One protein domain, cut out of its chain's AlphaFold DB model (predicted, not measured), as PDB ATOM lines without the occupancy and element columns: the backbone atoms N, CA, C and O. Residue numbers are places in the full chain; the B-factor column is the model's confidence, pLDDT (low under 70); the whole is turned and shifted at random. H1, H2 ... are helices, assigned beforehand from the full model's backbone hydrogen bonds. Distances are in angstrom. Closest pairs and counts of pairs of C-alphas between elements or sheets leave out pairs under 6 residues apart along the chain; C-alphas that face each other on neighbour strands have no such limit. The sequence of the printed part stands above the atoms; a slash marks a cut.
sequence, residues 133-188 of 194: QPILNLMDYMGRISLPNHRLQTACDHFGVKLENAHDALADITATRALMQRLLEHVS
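This is residues 133 to 188 of the 194 residues of the protein "Exonuclease, RNase T and DNA polymerase III" of Chlorobium phaeovibrioides (strain DSM 265 / 1930) (UniProt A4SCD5). One long helix, H3, makes a backbone for two short helices that lie over one side of it: H2 packs on it near its middle, and H1 sits more loosely nearer its last residues. The link 142 to 151 arches from H1 to H2. The printed part has 56 residues with three named helices, H1, H2, H3 along the chain, and no named strand: all helix. It is compact, with radius of gyration of the C-alphas 11.0 A and spans of 32 by 25 by 17 A.

H1, residues 133 to 141, begins at C-alpha 133 (41.452, 49.493, -24.977). H2 is residues 152 to 159. H3, residues 169 to 187, is 26.5 A long and ends at C-alpha 187 (38.580, 37.452, -30.889).

H1 is close to H3 but not clearly touching; their closest C-alphas, Ile 135 and Leu 183, are 7.5 A apart. H1 and H2 are only just apart, closest 8.1 A. H2 and H3 touch, closest C-alphas Cys 156 and Leu 179 at 6.3 A, the same way at a steep tilt of 38 degrees. Every O i to N i+4 pair is within hydrogen-bond range in H1 and H2, and 14 of 15 in H3.

The C-alphas of Met 142 and Asp 168 are farthest apart, 31.6 A. The printed part has no cut, and both links are short. Residues 166 to 167 and 188 have pLDDT under 70.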
ATOM      1  N   GLN A 133      42.542  48.507 -24.928       95.00
ATOM      2  CA  GLN A 133      41.452  49.493 -24.977       95.00
ATOM      3  C   GLN A 133      40.705  49.542 -26.318       95.00
ATOM      4  O   GLN A 133      39.475  49.514 -26.298       95.00
ATOM      5  N   PRO A 134      41.357  49.567 -27.500       93.62
ATOM      6  CA  PRO A 134      40.645  49.481 -28.776       93.62
ATOM      7  C   PRO A 134      39.752  48.238 -28.904       93.62
ATOM      8  O   PRO A 134      38.674  48.320 -29.494       93.62
ATOM      9  N   ILE A 135      40.170  47.098 -28.340       93.81
ATOM     10  CA  ILE A 135      39.381  45.859 -28.361       93.81
ATOM     11  C   ILE A 135      38.176  45.989 -27.424       93.81
ATOM     12  O   ILE A 135      37.058  45.677 -27.831       93.81
ATOM     13  N   LEU A 136      38.383  46.503 -26.208       94.38
ATOM     14  CA  LEU A 136      37.311  46.775 -25.244       94.38
ATOM     15  C   LEU A 136      36.264  47.738 -25.824       94.38
ATOM     16  O   LEU A 136      35.075  47.429 -25.803       94.38
ATOM     17  N   ASN A 137      36.705  48.842 -26.433       92.31
ATOM     18  CA  ASN A 137      35.847  49.809 -27.121       92.31
ATOM     19  C   ASN A 137      34.985  49.150 -28.202       92.31
ATOM     20  O   ASN A 137      33.787  49.417 -28.299       92.31
ATOM     21  N   LEU A 138      35.584  48.276 -29.016       92.50
ATOM     22  CA  LEU A 138      34.857  47.560 -30.059       92.50
ATOM     23  C   LEU A 138      33.828  46.588 -29.466       92.50
ATOM     24  O   LEU A 138      32.702  46.520 -29.953       92.50
ATOM     25  N   MET A 139      34.185  45.850 -28.413       92.19
ATOM     26  CA  MET A 139      33.265  44.929 -27.740       92.19
ATOM     27  C   MET A 139      32.082  45.665 -27.097       92.19
ATOM     28  O   MET A 139      30.954  45.180 -27.197       92.19
ATOM     29  N   ASP A 140      32.326  46.824 -26.482       91.81
ATOM     30  CA  ASP A 140      31.300  47.684 -25.880       91.81
ATOM     31  C   ASP A 140      30.364  48.247 -26.962       91.81
ATOM     32  O   ASP A 140      29.148  48.076 -26.899       91.81
ATOM     33  N   TYR A 141      30.927  48.774 -28.058       91.88
ATOM     34  CA  TYR A 141      30.159  49.224 -29.227       91.88
ATOM     35  C   TYR A 141      29.267  48.120 -29.820       91.88
ATOM     36  O   TYR A 141      28.135  48.374 -30.231       91.88
ATOM     37  N   MET A 142      29.757  46.878 -29.851       92.38
ATOM     38  CA  MET A 142      28.995  45.712 -30.308       92.38
ATOM     39  C   MET A 142      27.965  45.206 -29.282       92.38
ATOM     40  O   MET A 142      27.278  44.221 -29.560       92.38
ATOM     41  N   GLY A 143      27.878  45.817 -28.095       91.50
ATOM     42  CA  GLY A 143      27.005  45.388 -27.001       91.50
ATOM     43  C   GLY A 143      27.389  44.035 -26.397       91.50
ATOM     44  O   GLY A 143      26.542  43.363 -25.810       91.50
ATOM     45  N   ARG A 144      28.642  43.591 -26.576       90.31
ATOM     46  CA  ARG A 144      29.148  42.314 -26.033       90.31
ATOM     47  C   ARG A 144      29.599  42.430 -24.584       90.31
ATOM     48  O   ARG A 144      29.593  41.431 -23.872       90.31
ATOM     49  N   ILE A 145      30.000  43.627 -24.174       91.81
ATOM     50  CA  ILE A 145      30.328  43.976 -22.794       91.81
ATOM     51  C   ILE A 145      29.610  45.272 -22.433       91.81
ATOM     52  O   ILE A 145      29.130  45.985 -23.308       91.81
ATOM     53  N   SER A 146      29.537  45.564 -21.140       91.50
ATOM     54  CA  SER A 146      29.113  46.861 -20.627       91.50
ATOM     55  C   SER A 146      29.942  47.149 -19.385       91.50
ATOM     56  O   SER A 146      29.891  46.388 -18.414       91.50
ATOM     57  N   LEU A 147      30.759  48.200 -19.446       89.75
ATOM     58  CA  LEU A 147      31.658  48.590 -18.364       89.75
ATOM     59  C   LEU A 147      31.269  49.979 -17.836       89.75
ATOM     60  O   LEU A 147      30.969  50.869 -18.630       89.75
ATOM     61  N   PRO A 148      31.314  50.215 -16.512       91.25
ATOM     62  CA  PRO A 148      31.028  51.535 -15.944       91.25
ATOM     63  C   PRO A 148      32.094  52.585 -16.301       91.25
ATOM     64  O   PRO A 148      31.835  53.782 -16.227       91.25
ATOM     65  N   ASN A 149      33.306  52.142 -16.637       91.38
ATOM     66  CA  ASN A 149      34.404  52.932 -17.188       91.38
ATOM     67  C   ASN A 149      35.430  51.977 -17.821       91.38
ATOM     68  O   ASN A 149      35.382  50.770 -17.589       91.38
ATOM     69  N   HIS A 150      36.380  52.509 -18.586       89.38
ATOM     70  CA  HIS A 150      37.433  51.716 -19.234       89.38
ATOM     71  C   HIS A 150      38.783  51.864 -18.521       89.38
ATOM     72  O   HIS A 150      39.822  51.983 -19.161       89.38
ATOM     73  N   ARG A 151      38.796  51.895 -17.185       93.38
ATOM     74  CA  ARG A 151      40.045  51.777 -16.411       93.38
ATOM     75  C   ARG A 151      40.517  50.321 -16.406       93.38
ATOM     76  O   ARG A 151      39.677  49.419 -16.420       93.38
ATOM     77  N   LEU A 152      41.831  50.101 -16.309       94.56
ATOM     78  CA  LEU A 152      42.430  48.761 -16.285       94.56
ATOM     79  C   LEU A 152      41.793  47.864 -15.216       94.56
ATOM     80  O   LEU A 152      41.395  46.749 -15.537       94.56
ATOM     81  N   GLN A 153      41.617  48.371 -13.988       94.62
ATOM     82  CA  GLN A 153      40.967  47.632 -12.897       94.62
ATOM     83  C   GLN A 153      39.571  47.132 -13.289       94.62
ATOM     84  O   GLN A 153      39.283  45.948 -13.163       94.62
ATOM     85  N   THR A 154      38.725  48.011 -13.832       95.00
ATOM     86  CA  THR A 154      37.357  47.665 -14.243       95.00
ATOM     87  C   THR A 154      37.348  46.586 -15.326       95.00
ATOM     88  O   THR A 154      36.524  45.672 -15.289       95.00
ATOM     89  N   ALA A 155      38.262  46.680 -16.296       95.88
ATOM     90  CA  ALA A 155      38.403  45.665 -17.331       95.88
ATOM     91  C   ALA A 155      38.905  44.335 -16.742       95.88
ATOM     92  O   ALA A 155      38.333  43.285 -17.033       95.88
ATOM     93  N   CYS A 156      39.919  44.367 -15.877       96.19
ATOM     94  CA  CYS A 156      40.444  43.176 -15.213       96.19
ATOM     95  C   CYS A 156      39.360  42.458 -14.399       96.19
ATOM     96  O   CYS A 156      39.160  41.258 -14.590       96.19
ATOM     97  N   ASP A 157      38.591  43.196 -13.595       95.00
ATOM     98  CA  ASP A 157      37.482  42.657 -12.803       95.00
ATOM     99  C   ASP A 157      36.429  41.978 -13.692       95.00
ATOM    100  O   ASP A 157      35.980  40.868 -13.396       95.00
ATOM    101  N   HIS A 158      36.066  42.604 -14.819       94.62
ATOM    102  CA  HIS A 158      35.091  42.050 -15.762       94.62
ATOM    103  C   HIS A 158      35.554  40.727 -16.386       94.62
ATOM    104  O   HIS A 158      34.758  39.800 -16.541       94.62
ATOM    105  N   PHE A 159      36.836  40.625 -16.741       94.94
ATOM    106  CA  PHE A 159      37.402  39.438 -17.389       94.94
ATOM    107  C   PHE A 159      37.994  38.416 -16.404       94.94
ATOM    108  O   PHE A 159      38.542  37.401 -16.839       94.94
ATOM    109  N   GLY A 160      37.859  38.639 -15.092       95.00
ATOM    110  CA  GLY A 160      38.381  37.746 -14.053       95.00
ATOM    111  C   GLY A 160      39.911  37.712 -13.984       95.00
ATOM    112  O   GLY A 160      40.487  36.704 -13.571       95.00
ATOM    113  N   VAL A 161      40.573  38.788 -14.412       96.00
ATOM    114  CA  VAL A 161      42.023  38.971 -14.309       96.00
ATOM    115  C   VAL A 161      42.342  39.614 -12.967       96.00
ATOM    116  O   VAL A 161      41.720  40.592 -12.565       96.00
ATOM    117  N   LYS A 162      43.325  39.059 -12.261       92.19
ATOM    118  CA  LYS A 162      43.755  39.580 -10.968       92.19
ATOM    119  C   LYS A 162      44.657  40.796 -11.177       92.19
ATOM    120  O   LYS A 162      45.719  40.657 -11.778       92.19
ATOM    121  N   LEU A 163      44.252  41.940 -10.636       90.88
ATOM    122  CA  LEU A 163      45.104  43.111 -10.460       90.88
ATOM    123  C   LEU A 163      45.202  43.400  -8.959       90.88
ATOM    124  O   LEU A 163      44.206  43.728  -8.319       90.88
ATOM    125  N   GLU A 164      46.386  43.185  -8.388       79.06
ATOM    126  CA  GLU A 164      46.700  43.541  -7.002       79.06
ATOM    127  C   GLU A 164      47.584  44.780  -7.011       79.06
ATOM    128  O   GLU A 164      48.507  44.841  -7.813       79.06
ATOM    129  N   ASN A 165      47.331  45.720  -6.095       75.31
ATOM    130  CA  ASN A 165      48.083  46.974  -5.979       75.31
ATOM    131  C   ASN A 165      48.085  47.790  -7.285       75.31
ATOM    132  O   ASN A 165      49.133  48.004  -7.877       75.31
ATOM    133  N   ALA A 166      46.907  48.245  -7.728       68.38
ATOM    134  CA  ALA A 166      46.812  49.200  -8.836       68.38
ATOM    135  C   ALA A 166      47.733  50.413  -8.592       68.38
ATOM    136  O   ALA A 166      47.816  50.865  -7.443       68.38
ATOM    137  N   HIS A 167      48.363  50.937  -9.652       69.38
ATOM    138  CA  HIS A 167      49.424  51.961  -9.599       69.38
ATOM    139  C   HIS A 167      50.796  51.435  -9.138       69.38
ATOM    140  O   HIS A 167      51.658  52.188  -8.690       69.38
ATOM    141  N   ASP A 168      51.000  50.118  -9.224       82.69
ATOM    142  CA  ASP A 168      52.323  49.505  -9.291       82.69
ATOM    143  C   ASP A 168      52.578  49.108 -10.750       82.69
ATOM    144  O   ASP A 168      51.968  48.166 -11.261       82.69
ATOM    145  N   ALA A 169      53.482  49.826 -11.420       84.00
ATOM    146  CA  ALA A 169      53.713  49.691 -12.859       84.00
ATOM    147  C   ALA A 169      53.983  48.237 -13.311       84.00
ATOM    148  O   ALA A 169      53.549  47.813 -14.385       84.00
ATOM    149  N   LEU A 170      54.668  47.421 -12.494       88.56
ATOM    150  CA  LEU A 170      54.923  46.013 -12.815       88.56
ATOM    151  C   LEU A 170      53.662  45.141 -12.678       88.56
ATOM    152  O   LEU A 170      53.421  44.258 -13.517       88.56
ATOM    153  N   ALA A 171      52.856  45.363 -11.639       90.31
ATOM    154  CA  ALA A 171      51.561  44.709 -11.486       90.31
ATOM    155  C   ALA A 171      50.612  45.075 -12.639       90.31
ATOM    156  O   ALA A 171      49.991  44.182 -13.226       90.31
ATOM    157  N   ASP A 172      50.578  46.351 -13.028       91.06
ATOM    158  CA  ASP A 172      49.708  46.866 -14.082       91.06
ATOM    159  C   ASP A 172      50.057  46.268 -15.457       91.06
ATOM    160  O   ASP A 172      49.164  45.769 -16.154       91.06
ATOM    161  N   ILE A 173      51.338  46.172 -15.839       94.69
ATOM    162  CA  ILE A 173      51.719  45.510 -17.108       94.69
ATOM    163  C   ILE A 173      51.484  44.001 -17.084       94.69
ATOM    164  O   ILE A 173      51.134  43.409 -18.110       94.69
ATOM    165  N   THR A 174      51.627  43.366 -15.919       95.19
ATOM    166  CA  THR A 174      51.349  41.933 -15.758       95.19
ATOM    167  C   THR A 174      49.858  41.652 -15.946       95.19
ATOM    168  O   THR A 174      49.487  40.743 -16.699       95.19
ATOM    169  N   ALA A 175      48.996  42.460 -15.324       96.25
ATOM    170  CA  ALA A 175      47.549  42.372 -15.481       96.25
ATOM    171  C   ALA A 175      47.111  42.728 -16.909       96.25
ATOM    172  O   ALA A 175      46.311  42.009 -17.502       96.25
ATOM    173  N   THR A 176      47.697  43.764 -17.510       97.06
ATOM    174  CA  THR A 176      47.434  44.167 -18.901       97.06
ATOM    175  C   THR A 176      47.741  43.040 -19.885       97.06
ATOM    176  O   THR A 176      46.933  42.738 -20.767       97.06
ATOM    177  N   ARG A 177      48.884  42.367 -19.719       97.12
ATOM    178  CA  ARG A 177      49.254  41.200 -20.523       97.12
ATOM    179  C   ARG A 177      48.234  40.070 -20.384       97.12
ATOM    180  O   ARG A 177      47.804  39.507 -21.391       97.12
ATOM    181  N   ALA A 178      47.842  39.740 -19.153       96.56
ATOM    182  CA  ALA A 178      46.842  38.705 -18.885       96.56
ATOM    183  C   ALA A 178      45.464  39.073 -19.468       96.56
ATOM    184  O   ALA A 178      44.799  38.229 -20.070       96.56
ATOM    185  N   LEU A 179      45.066  40.343 -19.370       96.81
ATOM    186  CA  LEU A 179      43.851  40.873 -19.982       96.81
ATOM    187  C   LEU A 179      43.888  40.736 -21.503       96.81
ATOM    188  O   LEU A 179      42.933  40.224 -22.082       96.81
ATOM    189  N   MET A 180      44.989  41.115 -22.157       95.94
ATOM    190  CA  MET A 180      45.137  40.936 -23.603       95.94
ATOM    191  C   MET A 180      44.997  39.463 -24.006       95.94
ATOM    192  O   MET A 180      44.287  39.159 -24.961       95.94
ATOM    193  N   GLN A 181      45.635  38.541 -23.278       93.44
ATOM    194  CA  GLN A 181      45.493  37.103 -23.534       93.44
ATOM    195  C   GLN A 181      44.030  36.671 -23.452       93.44
ATOM    196  O   GLN A 181      43.542  35.992 -24.355       93.44
ATOM    197  N   ARG A 182      43.308  37.149 -22.433       93.81
ATOM    198  CA  ARG A 182      41.887  36.855 -22.286       93.81
ATOM    199  C   ARG A 182      41.039  37.418 -23.415       93.81
ATOM    200  O   ARG A 182      40.157  36.735 -23.922       93.81
ATOM    201  N   LEU A 183      41.314  38.647 -23.841       92.44
ATOM    202  CA  LEU A 183      40.614  39.268 -24.962       92.44
ATOM    203  C   LEU A 183      40.836  38.480 -26.255       92.44
ATOM    204  O   LEU A 183      39.876  38.235 -26.980       92.44
ATOM    205  N   LEU A 184      42.061  38.019 -26.521       87.94
ATOM    206  CA  LEU A 184      42.386  37.226 -27.711       87.94
ATOM    207  C   LEU A 184      41.627  35.891 -27.778       87.94
ATOM    208  O   LEU A 184      41.288  35.455 -28.879       87.94
ATOM    209  N   GLU A 185      41.279  35.275 -26.645       87.06
ATOM    210  CA  GLU A 185      40.385  34.104 -26.611       87.06
ATOM    211  C   GLU A 185      38.985  34.433 -27.164       87.06
ATOM    212  O   GLU A 185      38.352  33.588 -27.793       87.06
ATOM    213  N   HIS A 186      38.515  35.676 -27.003       79.56
ATOM    214  CA  HIS A 186      37.215  36.142 -27.501       79.56
ATOM    215  C   HIS A 186      37.238  36.647 -28.953       79.56
ATOM    216  O   HIS A 186      36.175  36.745 -29.575       79.56
ATOM    217  N   VAL A 187      38.414  36.997 -29.491       71.31
ATOM    218  CA  VAL A 187      38.580  37.452 -30.889       71.31
ATOM    219  C   VAL A 187      39.138  36.365 -31.810       71.31
ATOM    220  O   VAL A 187      39.230  36.584 -33.018       71.31
ATOM    221  N   SER A 188      39.520  35.206 -31.267       60.41
ATOM    222  CA  SER A 188      40.041  34.095 -32.060       60.41
ATOM    223  C   SER A 188      38.995  33.660 -33.083       60.41
ATOM    224  O   SER A 188      37.923  33.164 -32.747       60.41
TER     225      SER A 188